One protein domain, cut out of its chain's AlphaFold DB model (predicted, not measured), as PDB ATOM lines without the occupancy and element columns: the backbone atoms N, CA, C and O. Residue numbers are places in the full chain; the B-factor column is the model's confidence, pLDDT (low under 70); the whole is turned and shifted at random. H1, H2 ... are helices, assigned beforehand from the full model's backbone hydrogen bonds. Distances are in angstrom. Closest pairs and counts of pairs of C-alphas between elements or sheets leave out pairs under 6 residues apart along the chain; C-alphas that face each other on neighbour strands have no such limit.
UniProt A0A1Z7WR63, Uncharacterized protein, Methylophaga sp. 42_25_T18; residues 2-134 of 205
ATOM      1  N   LYS A   2       3.083   3.904  23.942       95.50
ATOM      2  CA  LYS A   2       3.193   4.262  25.378       95.50
ATOM      3  C   LYS A   2       1.875   4.242  26.169       95.50
ATOM      4  O   LYS A   2       1.826   3.676  27.251       95.50
ATOM      5  N   SER A   3       0.796   4.805  25.620       95.12
ATOM      6  CA  SER A   3      -0.529   4.768  26.263       95.12
ATOM      7  C   SER A   3      -1.042   3.342  26.495       95.12
ATOM      8  O   SER A   3      -1.514   3.046  27.586       95.12
ATOM      9  N   LYS A   4      -0.881   2.458  25.501       95.69
ATOM     10  CA  LYS A   4      -1.229   1.032  25.590       95.69
ATOM     11  C   LYS A   4      -0.377   0.309  26.634       95.69
ATOM     12  O   LYS A   4      -0.921  -0.435  27.433       95.69
ATOM     13  N   ILE A   5       0.934   0.563  26.687       97.75
ATOM     14  CA  ILE A   5       1.814  -0.003  27.731       97.75
ATOM     15  C   ILE A   5       1.337   0.419  29.123       97.75
ATOM     16  O   ILE A   5       1.190  -0.420  30.005       97.75
ATOM     17  N   LYS A   6       1.042   1.710  29.309       96.88
ATOM     18  CA  LYS A   6       0.549   2.239  30.584       96.88
ATOM     19  C   LYS A   6      -0.774   1.597  31.006       96.88
ATOM     20  O   LYS A   6      -0.940   1.278  32.176       96.88
ATOM     21  N   GLU A   7      -1.693   1.397  30.066       95.94
ATOM     22  CA  GLU A   7      -2.946   0.675  30.309       95.94
ATOM     23  C   GLU A   7      -2.691  -0.783  30.717       95.94
ATOM     24  O   GLU A   7      -3.221  -1.229  31.730       95.94
ATOM     25  N   MET A   8      -1.827  -1.503  29.994       97.62
ATOM     26  CA  MET A   8      -1.473  -2.886  30.331       97.62
ATOM     27  C   MET A   8      -0.820  -2.995  31.715       97.62
ATOM     28  O   MET A   8      -1.130  -3.916  32.457       97.62
ATOM     29  N   LEU A   9       0.023  -2.037  32.114       98.12
ATOM     30  CA  LEU A   9       0.590  -1.993  33.468       98.12
ATOM     31  C   LEU A   9      -0.497  -1.859  34.548       98.12
ATOM     32  O   LEU A   9      -0.439  -2.548  35.565       98.12
ATOM     33  N   VAL A  10      -1.500  -1.002  34.332       96.88
ATOM     34  CA  VAL A  10      -2.631  -0.852  35.265       96.88
ATOM     35  C   VAL A  10      -3.421  -2.159  35.362       96.88
ATOM     36  O   VAL A  10      -3.636  -2.665  36.461       96.88
ATOM     37  N   LEU A  11      -3.775  -2.749  34.218       96.25
ATOM     38  CA  LEU A  11      -4.519  -4.009  34.162       96.25
ATOM     39  C   LEU A  11      -3.738  -5.186  34.759       96.25
ATOM     40  O   LEU A  11      -4.341  -6.081  35.355       96.25
ATOM     41  N   GLN A  12      -2.408  -5.198  34.621       98.00
ATOM     42  CA  GLN A  12      -1.563  -6.229  35.215       98.00
ATOM     43  C   GLN A  12      -1.556  -6.131  36.743       98.00
ATOM     44  O   GLN A  12      -1.672  -7.138  37.440       98.00
ATOM     45  N   ASP A  13      -1.436  -4.917  37.278       97.25
ATOM     46  CA  ASP A  13      -1.447  -4.688  38.720       97.25
ATOM     47  C   ASP A  13      -2.805  -5.073  39.339       97.25
ATOM     48  O   ASP A  13      -2.862  -5.667  40.416       97.25
ATOM     49  N   GLU A  14      -3.904  -4.796  38.628       95.38
ATOM     50  CA  GLU A  14      -5.258  -5.211  39.008       95.38
ATOM     51  C   GLU A  14      -5.422  -6.735  39.037       95.38
ATOM     52  O   GLU A  14      -5.855  -7.275  40.056       95.38
ATOM     53  N   ILE A  15      -5.059  -7.450  37.964       94.12
ATOM     54  CA  ILE A  15      -5.222  -8.912  37.932       94.12
ATOM     55  C   ILE A  15      -4.327  -9.604  38.964       94.12
ATOM     56  O   ILE A  15      -4.762 -10.558  39.610       94.12
ATOM     57  N   ASN A  16      -3.115  -9.094  39.196       96.00
ATOM     58  CA  ASN A  16      -2.239  -9.636  40.227       96.00
ATOM     59  C   ASN A  16      -2.866  -9.480  41.623       96.00
ATOM     60  O   ASN A  16      -2.829 -10.429  42.406       96.00
ATOM     61  N   ARG A  17      -3.528  -8.344  41.906       95.88
ATOM     62  CA  ARG A  17      -4.290  -8.132  43.154       95.88
ATOM     63  C   ARG A  17      -5.498  -9.051  43.304       95.88
ATOM     64  O   ARG A  17      -5.812  -9.440  44.424       95.88
ATOM     65  N   VAL A  18      -6.155  -9.425  42.205       92.25
ATOM     66  CA  VAL A  18      -7.247 -10.417  42.232       92.25
ATOM     67  C   VAL A  18      -6.725 -11.789  42.668       92.25
ATOM     68  O   VAL A  18      -7.383 -12.490  43.435       92.25
ATOM     69  N   VAL A  19      -5.531 -12.178  42.214       89.69
ATOM     70  CA  VAL A  19      -4.910 -13.453  42.604       89.69
ATOM     71  C   VAL A  19      -4.410 -13.399  44.052       89.69
ATOM     72  O   VAL A  19      -4.658 -14.327  44.837       89.69
ATOM     73  N   THR A  20      -3.687 -12.332  44.408       93.94
ATOM     74  CA  THR A  20      -3.120 -12.076  45.740       93.94
ATOM     75  C   THR A  20      -3.068 -10.570  46.018       93.94
ATOM     76  O   THR A  20      -2.354  -9.833  45.347       93.94
ATOM     77  N   GLU A  21      -3.810 -10.103  47.023       94.94
ATOM     78  CA  GLU A  21      -4.004  -8.669  47.298       94.94
ATOM     79  C   GLU A  21      -2.686  -7.898  47.507       94.94
ATOM     80  O   GLU A  21      -2.513  -6.796  46.985       94.94
ATOM     81  N   ASP A  22      -1.720  -8.492  48.203       95.44
ATOM     82  CA  ASP A  22      -0.408  -7.920  48.517       95.44
ATOM     83  C   ASP A  22       0.719  -8.496  47.637       95.44
ATOM     84  O   ASP A  22       1.869  -8.579  48.065       95.44
ATOM     85  N   TRP A  23       0.408  -8.873  46.388       96.94
ATOM     86  CA  TRP A  23       1.309  -9.611  45.488       96.94
ATOM     87  C   TRP A  23       2.731  -9.035  45.361       96.94
ATOM     88  O   TRP A  23       3.687  -9.796  45.231       96.94
ATOM     89  N   LYS A  24       2.902  -7.707  45.441       96.50
ATOM     90  CA  LYS A  24       4.219  -7.044  45.363       96.50
ATOM     91  C   LYS A  24       5.151  -7.385  46.536       96.50
ATOM     92  O   LYS A  24       6.355  -7.199  46.429       96.50
ATOM     93  N   GLN A  25       4.615  -7.872  47.657       95.62
ATOM     94  CA  GLN A  25       5.392  -8.271  48.841       95.62
ATOM     95  C   GLN A  25       5.765  -9.759  48.831       95.62
ATOM     96  O   GLN A  25       6.506 -10.216  49.700       95.62
ATOM     97  N   GLN A  26       5.265 -10.521  47.856       96.06
ATOM     98  CA  GLN A  26       5.377 -11.978  47.849       96.06
ATOM     99  C   GLN A  26       6.708 -12.486  47.282       96.06
ATOM    100  O   GLN A  26       7.053 -13.649  47.489       96.06
ATOM    101  N   GLY A  27       7.479 -11.647  46.579       94.00
ATOM    102  CA  GLY A  27       8.760 -12.059  46.004       94.00
ATOM    103  C   GLY A  27       8.603 -13.128  44.922       94.00
ATOM    104  O   GLY A  27       9.422 -14.054  44.843       94.00
ATOM    105  N   TYR A  28       7.519 -13.067  44.140       96.50
ATOM    106  CA  TYR A  28       7.208 -14.110  43.171       96.50
ATOM    107  C   TYR A  28       8.300 -14.213  42.092       96.50
ATOM    108  O   TYR A  28       8.802 -13.214  41.575       96.50
ATOM    109  N   PRO A  29       8.694 -15.434  41.703       97.06
ATOM    110  CA  PRO A  29       9.762 -15.649  40.738       97.06
ATOM    111  C   PRO A  29       9.245 -15.488  39.299       97.06
ATOM    112  O   PRO A  29       9.271 -16.446  38.533       97.06
ATOM    113  N   TRP A  30       8.802 -14.288  38.911       98.19
ATOM    114  CA  TRP A  30       8.226 -14.008  37.582       98.19
ATOM    115  C   TRP A  30       9.124 -14.433  36.421       98.19
ATOM    116  O   TRP A  30       8.639 -14.953  35.423       98.19
ATOM    117  N   TYR A  31      10.444 -14.288  36.584       98.12
ATOM    118  CA  TYR A  31      11.429 -14.760  35.607       98.12
ATOM    119  C   TYR A  31      11.298 -16.265  35.338       98.12
ATOM    120  O   TYR A  31      11.469 -16.699  34.210       98.12
ATOM    121  N   ARG A  32      10.947 -17.070  36.349       98.06
ATOM    122  CA  ARG A  32      10.768 -18.517  36.199       98.06
ATOM    123  C   ARG A  32       9.488 -18.853  35.447       98.06
ATOM    124  O   ARG A  32       9.504 -19.795  34.670       98.06
ATOM    125  N   ALA A  33       8.415 -18.098  35.678       97.94
ATOM    126  CA  ALA A  33       7.187 -18.253  34.910       97.94
ATOM    127  C   ALA A  33       7.457 -17.941  33.429       97.94
ATOM    128  O   ALA A  33       7.247 -18.796  32.582       97.94
ATOM    129  N   ALA A  34       8.101 -16.807  33.139       98.44
ATOM    130  CA  ALA A  34       8.508 -16.456  31.779       98.44
ATOM    131  C   ALA A  34       9.479 -17.467  31.138       98.44
ATOM    132  O   ALA A  34       9.389 -17.710  29.939       98.44
ATOM    133  N   MET A  35      10.386 -18.082  31.911       98.50
ATOM    134  CA  MET A  35      11.231 -19.175  31.409       98.50
ATOM    135  C   MET A  35      10.398 -20.388  30.990       98.50
ATOM    136  O   MET A  35      10.700 -20.973  29.959       98.50
ATOM    137  N   VAL A  36       9.382 -20.773  31.770       98.25
ATOM    138  CA  VAL A  36       8.495 -21.895  31.418       98.25
ATOM    139  C   VAL A  36       7.759 -21.578  30.118       98.25
ATOM    140  O   VAL A  36       7.928 -22.340  29.172       98.25
ATOM    141  N   GLU A  37       7.109 -20.415  30.013       98.31
ATOM    142  CA  GLU A  37       6.395 -20.028  28.780       98.31
ATOM    143  C   GLU A  37       7.335 -19.910  27.571       98.31
ATOM    144  O   GLU A  37       6.981 -20.263  26.451       98.31
ATOM    145  N   SER A  38       8.592 -19.499  27.775       98.44
ATOM    146  CA  SER A  38       9.597 -19.484  26.700       98.44
ATOM    147  C   SER A  38       9.928 -20.894  26.187       98.44
ATOM    148  O   SER A  38      10.190 -21.080  24.999       98.44
ATOM    149  N   ILE A  39       9.915 -21.901  27.066       97.94
ATOM    150  CA  ILE A  39      10.128 -23.303  26.688       97.94
ATOM    151  C   ILE A  39       8.858 -23.919  26.085       97.94
ATOM    152  O   ILE A  39       8.968 -24.699  25.138       97.94
ATOM    153  N   GLU A  40       7.666 -23.552  26.562       97.25
ATOM    154  CA  GLU A  40       6.392 -23.932  25.929       97.25
ATOM    155  C   GLU A  40       6.317 -23.367  24.502       97.25
ATOM    156  O   GLU A  40       6.075 -24.107  23.544       97.25
ATOM    157  N   MET A  41       6.713 -22.105  24.318       97.62
ATOM    158  CA  MET A  41       6.848 -21.471  23.007       97.62
ATOM    159  C   MET A  41       7.799 -22.242  22.081       97.62
ATOM    160  O   MET A  41       7.490 -22.465  20.908       97.62
ATOM    161  N   LEU A  42       8.952 -22.683  22.597       97.44
ATOM    162  CA  LEU A  42       9.925 -23.477  21.841       97.44
ATOM    163  C   LEU A  42       9.347 -24.829  21.394       97.44
ATOM    164  O   LEU A  42       9.624 -25.290  20.282       97.44
ATOM    165  N   GLU A  43       8.538 -25.472  22.239       96.81
ATOM    166  CA  GLU A  43       7.849 -26.724  21.917       96.81
ATOM    167  C   GLU A  43       6.827 -26.525  20.787       96.81
ATOM    168  O   GLU A  43       6.826 -27.320  19.839       96.81
ATOM    169  N   HIS A  44       6.028 -25.451  20.842       96.38
ATOM    170  CA  HIS A  44       5.050 -25.093  19.807       96.38
ATOM    171  C   HIS A  44       5.697 -24.691  18.480       96.38
ATOM    172  O   HIS A  44       5.192 -25.057  17.416       96.38
ATOM    173  N   PHE A  45       6.830 -23.986  18.518       97.00
ATOM    174  CA  PHE A  45       7.578 -23.626  17.314       97.00
ATOM    175  C   PHE A  45       8.255 -24.845  16.674       97.00
ATOM    176  O   PHE A  45       8.218 -25.029  15.458       97.00
ATOM    177  N   GLY A  46       8.836 -25.715  17.499       94.62
ATOM    178  CA  GLY A  46       9.487 -26.947  17.078       94.62
ATOM    179  C   GLY A  46      11.013 -26.859  17.066       94.62
ATOM    180  O   GLY A  46      11.632 -26.149  16.273       94.62
ATOM    181  N   PHE A  47      11.635 -27.675  17.917       94.38
ATOM    182  CA  PHE A  47      13.091 -27.779  18.065       94.38
ATOM    183  C   PHE A  47      13.621 -29.217  17.923       94.38
ATOM    184  O   PHE A  47      14.829 -29.440  17.830       94.38
ATOM    185  N   LYS A  48      12.738 -30.223  17.924       94.94
ATOM    186  CA  LYS A  48      13.096 -31.644  17.989       94.94
ATOM    187  C   LYS A  48      13.596 -32.113  16.632       94.94
ATOM    188  O   LYS A  48      12.832 -32.576  15.793       94.94
ATOM    189  N   TRP A  49      14.909 -32.099  16.438       95.00
ATOM    190  CA  TRP A  49      15.538 -32.576  15.198       95.00
ATOM    191  C   TRP A  49      15.290 -34.068  14.903       95.00
ATOM    192  O   TRP A  49      15.481 -34.517  13.777       95.00
ATOM    193  N   TRP A  50      14.855 -34.853  15.895       96.62
ATOM    194  CA  TRP A  50      14.554 -36.284  15.760       96.62
ATOM    195  C   TRP A  50      13.086 -36.596  15.424       96.62
ATOM    196  O   TRP A  50      12.725 -37.770  15.313       96.62
ATOM    197  N   LYS A  51      12.214 -35.588  15.280       93.25
ATOM    198  CA  LYS A  51      10.790 -35.775  14.964       93.25
ATOM    199  C   LYS A  51      10.303 -34.654  14.048       93.25
ATOM    200  O   LYS A  51      10.543 -33.488  14.317       93.25
ATOM    201  N   LYS A  52       9.545 -34.984  12.995       91.31
ATOM    202  CA  LYS A  52       8.877 -33.953  12.185       91.31
ATOM    203  C   LYS A  52       7.901 -33.156  13.059       91.31
ATOM    204  O   LYS A  52       7.028 -33.747  13.695       91.31
ATOM    205  N   GLN A  53       8.039 -31.835  13.041       92.94
ATOM    206  CA  GLN A  53       7.146 -30.886  13.699       92.94
ATOM    207  C   GLN A  53       6.665 -29.857  12.675       92.94
ATOM    208  O   GLN A  53       7.387 -29.531  11.731       92.94
ATOM    209  N   THR A  54       5.439 -29.385  12.861       94.75
ATOM    210  CA  THR A  54       4.898 -28.225  12.156       94.75
ATOM    211  C   THR A  54       4.676 -27.158  13.223       94.75
ATOM    212  O   THR A  54       3.993 -27.486  14.195       94.75
ATOM    213  N   PRO A  55       5.246 -25.950  13.080       95.06
ATOM    214  CA  PRO A  55       5.035 -24.881  14.046       95.06
ATOM    215  C   PRO A  55       3.547 -24.559  14.207       95.06
ATOM    216  O   PRO A  55       2.846 -24.370  13.209       95.06
ATOM    217  N   ASP A  56       3.083 -24.461  15.449       95.81
ATOM    218  CA  ASP A  56       1.785 -23.873  15.781       95.81
ATOM    219  C   ASP A  56       1.989 -22.397  16.134       95.81
ATOM    220  O   ASP A  56       2.245 -22.036  17.282       95.81
ATOM    221  N   MET A  57       1.930 -21.535  15.118       95.69
ATOM    222  CA  MET A  57       2.227 -20.112  15.296       95.69
ATOM    223  C   MET A  57       1.212 -19.392  16.190       95.69
ATOM    224  O   MET A  57       1.573 -18.393  16.804       95.69
ATOM    225  N   ALA A  58      -0.028 -19.883  16.289       92.25
ATOM    226  CA  ALA A  58      -1.025 -19.286  17.173       92.25
ATOM    227  C   ALA A  58      -0.648 -19.514  18.642       92.25
ATOM    228  O   ALA A  58      -0.673 -18.574  19.432       92.25
ATOM    229  N   GLN A  59      -0.215 -20.732  18.982       93.25
ATOM    230  CA  GLN A  59       0.290 -21.040  20.322       93.25
ATOM    231  C   GLN A  59       1.608 -20.312  20.610       93.25
ATOM    232  O   GLN A  59       1.746 -19.694  21.655       93.25
ATOM    233  N   VAL A  60       2.540 -20.255  19.650       96.94
ATOM    234  CA  VAL A  60       3.781 -19.466  19.797       96.94
ATOM    235  C   VAL A  60       3.492 -18.003  20.162       96.94
ATOM    236  O   VAL A  60       4.148 -17.434  21.031       96.94
ATOM    237  N   GLN A  61       2.513 -17.380  19.504       96.31
ATOM    238  CA  GLN A  61       2.119 -16.002  19.802       96.31
ATOM    239  C   GLN A  61       1.405 -15.874  21.154       96.31
ATOM    240  O   GLN A  61       1.625 -14.883  21.851       96.31
ATOM    241  N   LEU A  62       0.607 -16.873  21.549       93.81
ATOM    242  CA  LEU A  62      -0.022 -16.927  22.870       93.81
ATOM    243  C   LEU A  62       1.028 -16.916  23.986       93.81
ATOM    244  O   LEU A  62       0.900 -16.141  24.933       93.81
ATOM    245  N   GLU A  63       2.095 -17.699  23.836       97.62
ATOM    246  CA  GLU A  63       3.159 -17.749  24.838       97.62
ATOM    247  C   GLU A  63       3.931 -16.428  24.943       97.62
ATOM    248  O   GLU A  63       4.303 -16.009  26.039       97.62
ATOM    249  N   LEU A  64       4.096 -15.676  23.846       98.31
ATOM    250  CA  LEU A  64       4.647 -14.312  23.911       98.31
ATOM    251  C   LEU A  64       3.761 -13.367  24.733       98.31
ATOM    252  O   LEU A  64       4.274 -12.512  25.460       98.31
ATOM    253  N   VAL A  65       2.439 -13.521  24.643       98.00
ATOM    254  CA  VAL A  65       1.484 -12.752  25.453       98.00
ATOM    255  C   VAL A  65       1.608 -13.130  26.932       98.00
ATOM    256  O   VAL A  65       1.558 -12.244  27.789       98.00
ATOM    257  N   ASP A  66       1.810 -14.406  27.256       97.12
ATOM    258  CA  ASP A  66       1.984 -14.864  28.640       97.12
ATOM    259  C   ASP A  66       3.329 -14.409  29.231       97.12
ATOM    260  O   ASP A  66       3.362 -13.848  30.333       97.12
ATOM    261  N   ILE A  67       4.419 -14.478  28.458       98.56
ATOM    262  CA  ILE A  67       5.711 -13.867  28.809       98.56
ATOM    263  C   ILE A  67       5.536 -12.374  29.117       98.56
ATOM    264  O   ILE A  67       6.069 -11.888  30.120       98.56
ATOM    265  N   TRP A  68       4.760 -11.645  28.306       98.62
ATOM    266  CA  TRP A  68       4.502 -10.220  28.526       98.62
ATOM    267  C   TRP A  68       3.811  -9.953  29.872       98.62
ATOM    268  O   TRP A  68       4.236  -9.058  30.601       98.62
ATOM    269  N   HIS A  69       2.819 -10.757  30.276       98.31
ATOM    270  CA  HIS A  69       2.173 -10.618  31.595       98.31
ATOM    271  C   HIS A  69       3.177 -10.747  32.750       98.31
ATOM    272  O   HIS A  69       3.152  -9.961  33.708       98.31
ATOM    273  N   PHE A  70       4.079 -11.726  32.668       98.38
ATOM    274  CA  PHE A  70       5.093 -11.941  33.700       98.38
ATOM    275  C   PHE A  70       6.170 -10.860  33.694       98.38
ATOM    276  O   PHE A  70       6.614 -10.438  34.763       98.38
ATOM    277  N   MET A  71       6.528 -10.345  32.519       98.25
ATOM    278  CA  MET A  71       7.434  -9.211  32.374       98.25
ATOM    279  C   MET A  71       6.858  -7.939  33.010       98.25
ATOM    280  O   MET A  71       7.530  -7.292  33.813       98.25
ATOM    281  N   LEU A  72       5.593  -7.606  32.730       98.38
ATOM    282  CA  LEU A  72       4.914  -6.467  33.358       98.38
ATOM    283  C   LEU A  72       4.851  -6.620  34.885       98.38
ATOM    284  O   LEU A  72       5.183  -5.682  35.612       98.38
ATOM    285  N   SER A  73       4.486  -7.810  35.374       98.19
ATOM    286  CA  SER A  73       4.431  -8.117  36.812       98.19
ATOM    287  C   SER A  73       5.789  -7.939  37.490       98.19
ATOM    288  O   SER A  73       5.879  -7.306  38.540       98.19
ATOM    289  N   HIS A  74       6.860  -8.419  36.854       97.69
ATOM    290  CA  HIS A  74       8.224  -8.287  37.355       97.69
ATOM    291  C   HIS A  74       8.640  -6.829  37.573       97.69
ATOM    292  O   HIS A  74       9.268  -6.498  38.581       97.69
ATOM    293  N   TYR A  75       8.310  -5.942  36.636       97.44
ATOM    294  CA  TYR A  75       8.681  -4.533  36.749       97.44
ATOM    295  C   TYR A  75       7.787  -3.750  37.708       97.44
ATOM    296  O   TYR A  75       8.291  -2.910  38.451       97.44
ATOM    297  N   LEU A  76       6.490  -4.060  37.743       97.69
ATOM    298  CA  LEU A  76       5.545  -3.486  38.702       97.69
ATOM    299  C   LEU A  76       5.869  -3.865  40.154       97.69
ATOM    300  O   LEU A  76       5.610  -3.072  41.056       97.69
ATOM    301  N   GLU A  77       6.452  -5.042  40.400       96.38
ATOM    302  CA  GLU A  77       6.952  -5.420  41.731       96.38
ATOM    303  C   GLU A  77       8.112  -4.519  42.185       96.38
ATOM    304  O   GLU A  77       8.262  -4.230  43.370       96.38
ATOM    305  N   LYS A  78       8.932  -4.047  41.239       92.69
ATOM    306  CA  LYS A  78      10.146  -3.264  41.511       92.69
ATOM    307  C   LYS A  78       9.919  -1.751  41.547       92.69
ATOM    308  O   LYS A  78      10.798  -1.028  42.014       92.69
ATOM    309  N   SER A  79       8.805  -1.252  41.010       94.25
ATOM    310  CA  SER A  79       8.539   0.183  40.885       94.25
ATOM    311  C   SER A  79       7.048   0.485  40.748       94.25
ATOM    312  O   SER A  79       6.341  -0.154  39.976       94.25
ATOM    313  N   ASP A  80       6.597   1.547  41.419       88.62
ATOM    314  CA  ASP A  80       5.248   2.106  41.251       88.62
ATOM    315  C   ASP A  80       5.190   3.241  40.210       88.62
ATOM    316  O   ASP A  80       4.118   3.758  39.888       88.62
ATOM    317  N   SER A  81       6.335   3.663  39.661       96.38
ATOM    318  CA  SER A  81       6.379   4.740  38.668       96.38
ATOM    319  C   SER A  81       5.961   4.223  37.294       96.38
ATOM    320  O   SER A  81       6.801   3.826  36.486       96.38
ATOM    321  N   LEU A  82       4.658   4.276  37.001       95.81
ATOM    322  CA  LEU A  82       4.113   3.879  35.697       95.81
ATOM    323  C   LEU A  82       4.788   4.596  34.523       95.81
ATOM    324  O   LEU A  82       4.916   4.013  33.455       95.81
ATOM    325  N   GLU A  83       5.216   5.845  34.703       96.19
ATOM    326  CA  GLU A  83       5.908   6.605  33.659       96.19
ATOM    327  C   GLU A  83       7.297   6.033  33.371       96.19
ATOM    328  O   GLU A  83       7.577   5.674  32.230       96.19
ATOM    329  N   SER A  84       8.102   5.805  34.415       96.06
ATOM    330  CA  SER A  84       9.426   5.186  34.270       96.06
ATOM    331  C   SER A  84       9.334   3.771  33.693       96.06
ATOM    332  O   SER A  84      10.151   3.386  32.862       96.06
ATOM    333  N   LEU A  85       8.326   2.997  34.109       97.06
ATOM    334  CA  LEU A  85       8.084   1.659  33.567       97.06
ATOM    335  C   LEU A  85       7.628   1.697  32.108       97.06
ATOM    336  O   LEU A  85       8.052   0.866  31.313       97.06
ATOM    337  N   THR A  86       6.787   2.665  31.743       97.19
ATOM    338  CA  THR A  86       6.359   2.849  30.351       97.19
ATOM    339  C   THR A  86       7.552   3.166  29.459       97.19
ATOM    340  O   THR A  86       7.643   2.625  28.359       97.19
ATOM    341  N   ASP A  87       8.471   4.012  29.925       95.00
ATOM    342  CA  ASP A  87       9.695   4.331  29.193       95.00
ATOM    343  C   ASP A  87      10.618   3.115  29.078       95.00
ATOM    344  O   ASP A  87      11.074   2.824  27.978       95.00
ATOM    345  N   LEU A  88      10.810   2.361  30.165       94.94
ATOM    346  CA  LEU A  88      11.605   1.128  30.177       94.94
ATOM    347  C   LEU A  88      11.084   0.071  29.190       94.94
ATOM    348  O   LEU A  88      11.870  -0.608  28.546       94.94
ATOM    349  N   LEU A  89       9.762  -0.082  29.095       96.38
ATOM    350  CA  LEU A  89       9.102  -1.092  28.261       96.38
ATOM    351  C   LEU A  89       8.876  -0.642  26.814       96.38
ATOM    352  O   LEU A  89       8.424  -1.434  25.983       96.38
ATOM    353  N   THR A  90       9.129   0.631  26.508       95.06
ATOM    354  CA  THR A  90       9.083   1.130  25.134       95.06
ATOM    355  C   THR A  90      10.369   0.685  24.431       95.06
ATOM    356  O   THR A  90      11.445   0.931  24.969       95.06
ATOM    357  N   PRO A  91      10.289   0.045  23.249       88.94
ATOM    358  CA  PRO A  91      11.472  -0.395  22.526       88.94
ATOM    359  C   PRO A  91      12.354   0.807  22.205       88.94
ATOM    360  O   PRO A  91      11.860   1.864  21.791       88.94
ATOM    361  N   ASN A  92      13.659   0.636  22.380       83.69
ATOM    362  CA  ASN A  92      14.620   1.635  21.946       83.69
ATOM    363  C   ASN A  92      14.852   1.505  20.437       83.69
ATOM    364  O   ASN A  92      14.796   0.414  19.880       83.69
ATOM    365  N   ASP A  93      15.197   2.609  19.775       75.81
ATOM    366  CA  ASP A  93      15.527   2.624  18.338       75.81
ATOM    367  C   ASP A  93      16.938   2.052  18.049       75.81
ATOM    368  O   ASP A  93      17.551   2.290  17.007       75.81
ATOM    369  N   HIS A  94      17.510   1.332  19.018       71.88
ATOM    370  CA  HIS A  94      18.823   0.725  18.894       71.88
ATOM    371  C   HIS A  94      18.724  -0.526  18.028       71.88
ATOM    372  O   HIS A  94      18.213  -1.562  18.444       71.88
ATOM    373  N   GLN A  95      19.266  -0.438  16.816       60.12
ATOM    374  CA  GLN A  95      19.450  -1.598  15.955       60.12
ATOM    375  C   GLN A  95      20.585  -2.465  16.510       60.12
ATOM    376  O   GLN A  95      21.756  -2.246  16.202       60.12
ATOM    377  N   GLN A  96      20.237  -3.432  17.355       75.44
ATOM    378  CA  GLN A  96      21.088  -4.593  17.581       75.44
ATOM    379  C   GLN A  96      20.830  -5.634  16.493       75.44
ATOM    380  O   GLN A  96      19.691  -5.871  16.087       75.44
ATOM    381  N   ASP A  97      21.911  -6.250  16.023       86.25
ATOM    382  CA  ASP A  97      21.867  -7.324  15.036       86.25
ATOM    383  C   ASP A  97      21.543  -8.648  15.742       86.25
ATOM    384  O   ASP A  97      22.424  -9.439  16.081       86.25
ATOM    385  N   TYR A  98      20.266  -8.827  16.076       90.62
ATOM    386  CA  TYR A  98      19.756 -10.080  16.620       90.62
ATOM    387  C   TYR A  98      19.413 -11.066  15.501       90.62
ATOM    388  O   TYR A  98      18.889 -10.669  14.457       90.62
ATOM    389  N   SER A  99      19.614 -12.357  15.779       92.81
ATOM    390  CA  SER A  99      19.238 -13.464  14.893       92.81
ATOM    391  C   SER A  99      17.767 -13.405  14.464       92.81
ATOM    392  O   SER A  99      16.897 -12.989  15.231       92.81
ATOM    393  N   ASP A 100      17.485 -13.854  13.241       94.94
ATOM    394  CA  ASP A 100      16.121 -14.108  12.760       94.94
ATOM    395  C   ASP A 100      15.629 -15.527  13.115       94.94
ATOM    396  O   ASP A 100      14.483 -15.874  12.827       94.94
ATOM    397  N   ASP A 101      16.466 -16.365  13.744       96.38
ATOM    398  CA  ASP A 101      16.048 -17.670  14.256       96.38
ATOM    399  C   ASP A 101      15.399 -17.526  15.639       96.38
ATOM    400  O   ASP A 101      16.063 -17.223  16.633       96.38
ATOM    401  N   LEU A 102      14.095 -17.809  15.720       97.06
ATOM    402  CA  LEU A 102      13.344 -17.753  16.973       97.06
ATOM    403  C   LEU A 102      13.948 -18.637  18.073       97.06
ATOM    404  O   LEU A 102      13.881 -18.274  19.242       97.06
ATOM    405  N   ARG A 103      14.563 -19.775  17.728       97.38
ATOM    406  CA  ARG A 103      15.163 -20.685  18.719       97.38
ATOM    407  C   ARG A 103      16.351 -20.034  19.415       97.38
ATOM    408  O   ARG A 103      16.444 -20.092  20.633       97.38
ATOM    409  N   GLU A 104      17.203 -19.355  18.650       97.88
ATOM    410  CA  GLU A 104      18.353 -18.630  19.198       97.88
ATOM    411  C   GLU A 104      17.908 -17.442  20.061       97.88
ATOM    412  O   GLU A 104      18.510 -17.173  21.100       97.88
ATOM    413  N   LEU A 105      16.825 -16.758  19.673       98.19
ATOM    414  CA  LEU A 105      16.238 -15.684  20.478       98.19
ATOM    415  C   LEU A 105      15.658 -16.201  21.797       98.19
ATOM    416  O   LEU A 105      15.857 -15.566  22.831       98.19
ATOM    417  N   ILE A 106      14.979 -17.353  21.774       98.31
ATOM    418  CA  ILE A 106      14.472 -18.015  22.982       98.31
ATOM    419  C   ILE A 106      15.632 -18.389  23.903       98.31
ATOM    420  O   ILE A 106      15.589 -18.056  25.086       98.31
ATOM    421  N   ASP A 107      16.678 -19.029  23.377       98.25
ATOM    422  CA  ASP A 107      17.852 -19.419  24.162       98.25
ATOM    423  C   ASP A 107      18.528 -18.197  24.802       98.25
ATOM    424  O   ASP A 107      18.878 -18.226  25.985       98.25
ATOM    425  N   LEU A 108      18.660 -17.098  24.050       97.94
ATOM    426  CA  LEU A 108      19.205 -15.835  24.548       97.94
ATOM    427  C   LEU A 108      18.328 -15.233  25.656       97.94
ATOM    428  O   LEU A 108      18.834 -14.882  26.724       97.94
ATOM    429  N   PHE A 109      17.016 -15.147  25.427       98.25
ATOM    430  CA  PHE A 109      16.062 -14.590  26.385       98.25
ATOM    431  C   PHE A 109      16.023 -15.407  27.682       98.25
ATOM    432  O   PHE A 109      16.158 -14.856  28.777       98.25
ATOM    433  N   VAL A 110      15.923 -16.735  27.572       98.56
ATOM    434  CA  VAL A 110      15.985 -17.663  28.710       98.56
ATOM    435  C   VAL A 110      17.334 -17.564  29.419       98.56
ATOM    436  O   VAL A 110      17.370 -17.601  30.650       98.56
ATOM    437  N   GLY A 111      18.428 -17.380  28.675       98.44
ATOM    438  CA  GLY A 111      19.756 -17.105  29.214       98.44
ATOM    439  C   GLY A 111      19.750 -15.909  30.165       98.44
ATOM    440  O   GLY A 111      20.098 -16.077  31.333       98.44
ATOM    441  N   HIS A 112      19.269 -14.747  29.710       98.06
ATOM    442  CA  HIS A 112      19.167 -13.524  30.522       98.06
ATOM    443  C   HIS A 112      18.236 -13.680  31.740       98.06
ATOM    444  O   HIS A 112      18.535 -13.183  32.834       98.06
ATOM    445  N   LEU A 113      17.122 -14.407  31.590       98.38
ATOM    446  CA  LEU A 113      16.222 -14.713  32.707       98.38
ATOM    447  C   LEU A 113      16.901 -15.602  33.758       98.38
ATOM    448  O   LEU A 113      16.734 -15.376  34.959       98.38
ATOM    449  N   ALA A 114      17.664 -16.605  33.326       98.00
ATOM    450  CA  ALA A 114      18.300 -17.575  34.207       98.00
ATOM    451  C   ALA A 114      19.539 -17.013  34.918       98.00
ATOM    452  O   ALA A 114      19.728 -17.289  36.106       98.00
ATOM    453  N   SER A 115      20.376 -16.238  34.217       97.69
ATOM    454  CA  SER A 115      21.600 -15.653  34.777       97.69
ATOM    455  C   SER A 115      21.301 -14.469  35.688       97.69
ATOM    456  O   SER A 115      21.769 -14.429  36.826       97.69
ATOM    457  N   ASP A 116      20.479 -13.536  35.206       96.38
ATOM    458  CA  ASP A 116      20.391 -12.190  35.779       96.38
ATOM    459  C   ASP A 116      18.985 -11.839  36.271       96.38
ATOM    460  O   ASP A 116      18.781 -10.786  36.882       96.38
ATOM    461  N   LYS A 117      17.996 -12.718  36.037       96.56
ATOM    462  CA  LYS A 117      16.563 -12.425  36.234       96.56
ATOM    463  C   LYS A 117      16.152 -11.167  35.466       96.56
ATOM    464  O   LYS A 117      15.315 -10.395  35.944       96.56
ATOM    465  N   ASN A 118      16.792 -10.951  34.317       95.75
ATOM    466  CA  ASN A 118      16.606  -9.781  33.482       95.75
ATOM    467  C   ASN A 118      15.684 -10.121  32.313       95.75
ATOM    468  O   ASN A 118      15.937 -11.069  31.574       95.75
ATOM    469  N   PHE A 119      14.637  -9.321  32.147       96.88
ATOM    470  CA  PHE A 119      13.785  -9.379  30.972       96.88
ATOM    471  C   PHE A 119      14.364  -8.436  29.922       96.88
ATOM    472  O   PHE A 119      14.285  -7.219  30.057       96.88
ATOM    473  N   ASP A 120      14.986  -8.996  28.891       95.19
ATOM    474  CA  ASP A 120      15.536  -8.202  27.796       95.19
ATOM    475  C   ASP A 120      14.408  -7.752  26.857       95.19
ATOM    476  O   ASP A 120      13.845  -8.552  26.105       95.19
ATOM    477  N   THR A 121      14.050  -6.469  26.941       94.94
ATOM    478  CA  THR A 121      12.994  -5.854  26.126       94.94
ATOM    479  C   THR A 121      13.290  -5.953  24.643       94.94
ATOM    480  O   THR A 121      12.381  -6.227  23.864       94.94
ATOM    481  N   ASP A 122      14.542  -5.759  24.243       94.50
ATOM    482  CA  ASP A 122      14.903  -5.670  22.833       94.50
ATOM    483  C   ASP A 122      14.843  -7.064  22.189       94.50
ATOM    484  O   ASP A 122      14.266  -7.226  21.110       94.50
ATOM    485  N   VAL A 123      15.302  -8.100  22.906       96.25
ATOM    486  CA  VAL A 123      15.116  -9.504  22.494       96.25
ATOM    487  C   VAL A 123      13.630  -9.873  22.443       96.25
ATOM    488  O   VAL A 123      13.199 -10.515  21.486       96.25
ATOM    489  N   PHE A 124      12.818  -9.432  23.411       97.56
ATOM    490  CA  PHE A 124      11.373  -9.679  23.392       97.56
ATOM    491  C   PHE A 124      10.699  -9.070  22.151       97.56
ATOM    492  O   PHE A 124       9.977  -9.767  21.436       97.56
ATOM    493  N   TYR A 125      10.984  -7.805  21.824       96.56
ATOM    494  CA  TYR A 125      10.454  -7.167  20.613       96.56
ATOM    495  C   TYR A 125      10.970  -7.819  19.325       96.56
ATOM    496  O   TYR A 125      10.225  -7.913  18.343       96.56
ATOM    497  N   LYS A 126      12.205  -8.332  19.317       96.50
ATOM    498  CA  LYS A 126      12.707  -9.130  18.197       96.50
ATOM    499  C   LYS A 126      11.918 -10.434  18.038       96.50
ATOM    500  O   LYS A 126      11.548 -10.760  16.911       96.50
ATOM    501  N   MET A 127      11.596 -11.137  19.129       97.88
ATOM    502  CA  MET A 127      10.747 -12.334  19.077       97.88
ATOM    503  C   MET A 127       9.358 -12.019  18.508       97.88
ATOM    504  O   MET A 127       8.917 -12.726  17.609       97.88
ATOM    505  N   LEU A 128       8.709 -10.925  18.935       97.44
ATOM    506  CA  LEU A 128       7.442 -10.463  18.338       97.44
ATOM    507  C   LEU A 128       7.559 -10.281  16.815       97.44
ATOM    508  O   LEU A 128       6.715 -10.749  16.052       97.44
ATOM    509  N   SER A 129       8.632  -9.626  16.362       95.75
ATOM    510  CA  SER A 129       8.862  -9.383  14.937       95.75
ATOM    511  C   SER A 129       9.053 -10.681  14.147       95.75
ATOM    512  O   SER A 129       8.502 -10.803  13.055       95.75
ATOM    513  N   VAL A 130       9.830 -11.637  14.665       96.62
ATOM    514  CA  VAL A 130      10.103 -12.922  13.992       96.62
ATOM    515  C   VAL A 130       8.852 -13.804  13.935       96.62
ATOM    516  O   VAL A 130       8.655 -14.528  12.960       96.62
ATOM    517  N   THR A 131       7.967 -13.715  14.931       97.06
ATOM    518  CA  THR A 131       6.699 -14.464  14.950       97.06
ATOM    519  C   THR A 131       5.565 -13.775  14.194       97.06
ATOM    520  O   THR A 131       4.472 -14.338  14.092       97.06
ATOM    521  N   GLY A 132       5.804 -12.579  13.645       96.31
ATOM    522  CA  GLY A 132       4.801 -11.796  12.927       96.31
ATOM    523  C   GLY A 132       3.706 -11.213  13.826       96.31
ATOM    524  O   GLY A 132       2.645 -10.858  13.319       96.31
ATOM    525  N   LEU A 133       3.941 -11.123  15.139       95.94
ATOM    526  CA  LEU A 133       3.007 -10.544  16.098       95.94
ATOM    527  C   LEU A 133       3.274  -9.042  16.227       95.94
ATOM    528  O   LEU A 133       4.272  -8.624  16.814       95.94
ATOM    529  N   SER A 134       2.396  -8.201  15.674       95.75
ATOM    530  CA  SER A 134       2.565  -6.752  15.815       95.75
ATOM    531  C   SER A 134       2.329  -6.303  17.262       95.75
ATOM    532  O   SER A 134       1.667  -6.984  18.044       95.75
TER     533      SER A 134
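This is residues 2 to 134 of the 205 residues of an uncharacterized protein of Methylophaga sp. 42_25_T18 (UniProt A0A1Z7WR63). Four helices, H2, H3, H5 and H6, lie side by side as a bundle made of two helical hairpins, H2 with H3 and H5 with H6. H1 crosses H3 near the end of the bundle where H3 ends, and short H4 packs on H1. The 133 printed residues hold six named helices, H1 to H6, and no named strand: all helix. The whole is compact, with a radius of gyration of the C-alphas of 15.2 A and spans of 46 by 33 by 28 A.

H1, residues 2 to 19, touches H3, residues 57 to 78, with residues 8 to 16 alone, about perpendicular at 80 degrees; the closest C-alphas, of Leu 9 and Leu 72, are 6.2 A apart. With residues 2 to 9 alone H1 touches H4, residues 82 to 89, closest at the C-alphas of Lys 6 and Thr 86, 5.8 A. H2, residues 30 to 45, touches H3 at a shallow tilt of 9 degrees, opposite ways, closest at the C-alphas of Ala 34 and Ile 67, 4.8 A. H2 also touches H5, residues 102 to 116, closest at the C-alphas of Tyr 31 and Leu 113, 5.6 A. H5 touches H6, residues 121 to 130, at 16 degrees, a shallow tilt, opposite ways, closest at the C-alphas of Leu 102 and Met 127, 6.4 A. H3 and H6 are close but not clearly touching; H3 and H5 are apart. Every O i to N i+4 pair is within hydrogen-bond range in H1, H2, H4, H5 and H6, and 17 of 18 in H3.

H1 begins at C-alpha 2 (3.193, 4.262, 25.378) and is 26.0 A long, H2 22.4 A, H3 32.2 A and H5 20.8 A. H6 ends at C-alpha 130 (10.103, -12.922, 13.992).

The C-alphas of Trp 50 and Ser 81 are the farthest apart, 47.7 A. The printed part has no cut; the links H2 to H3 and H4 to H5 are long. Residue 95 alone has a pLDDT under 70.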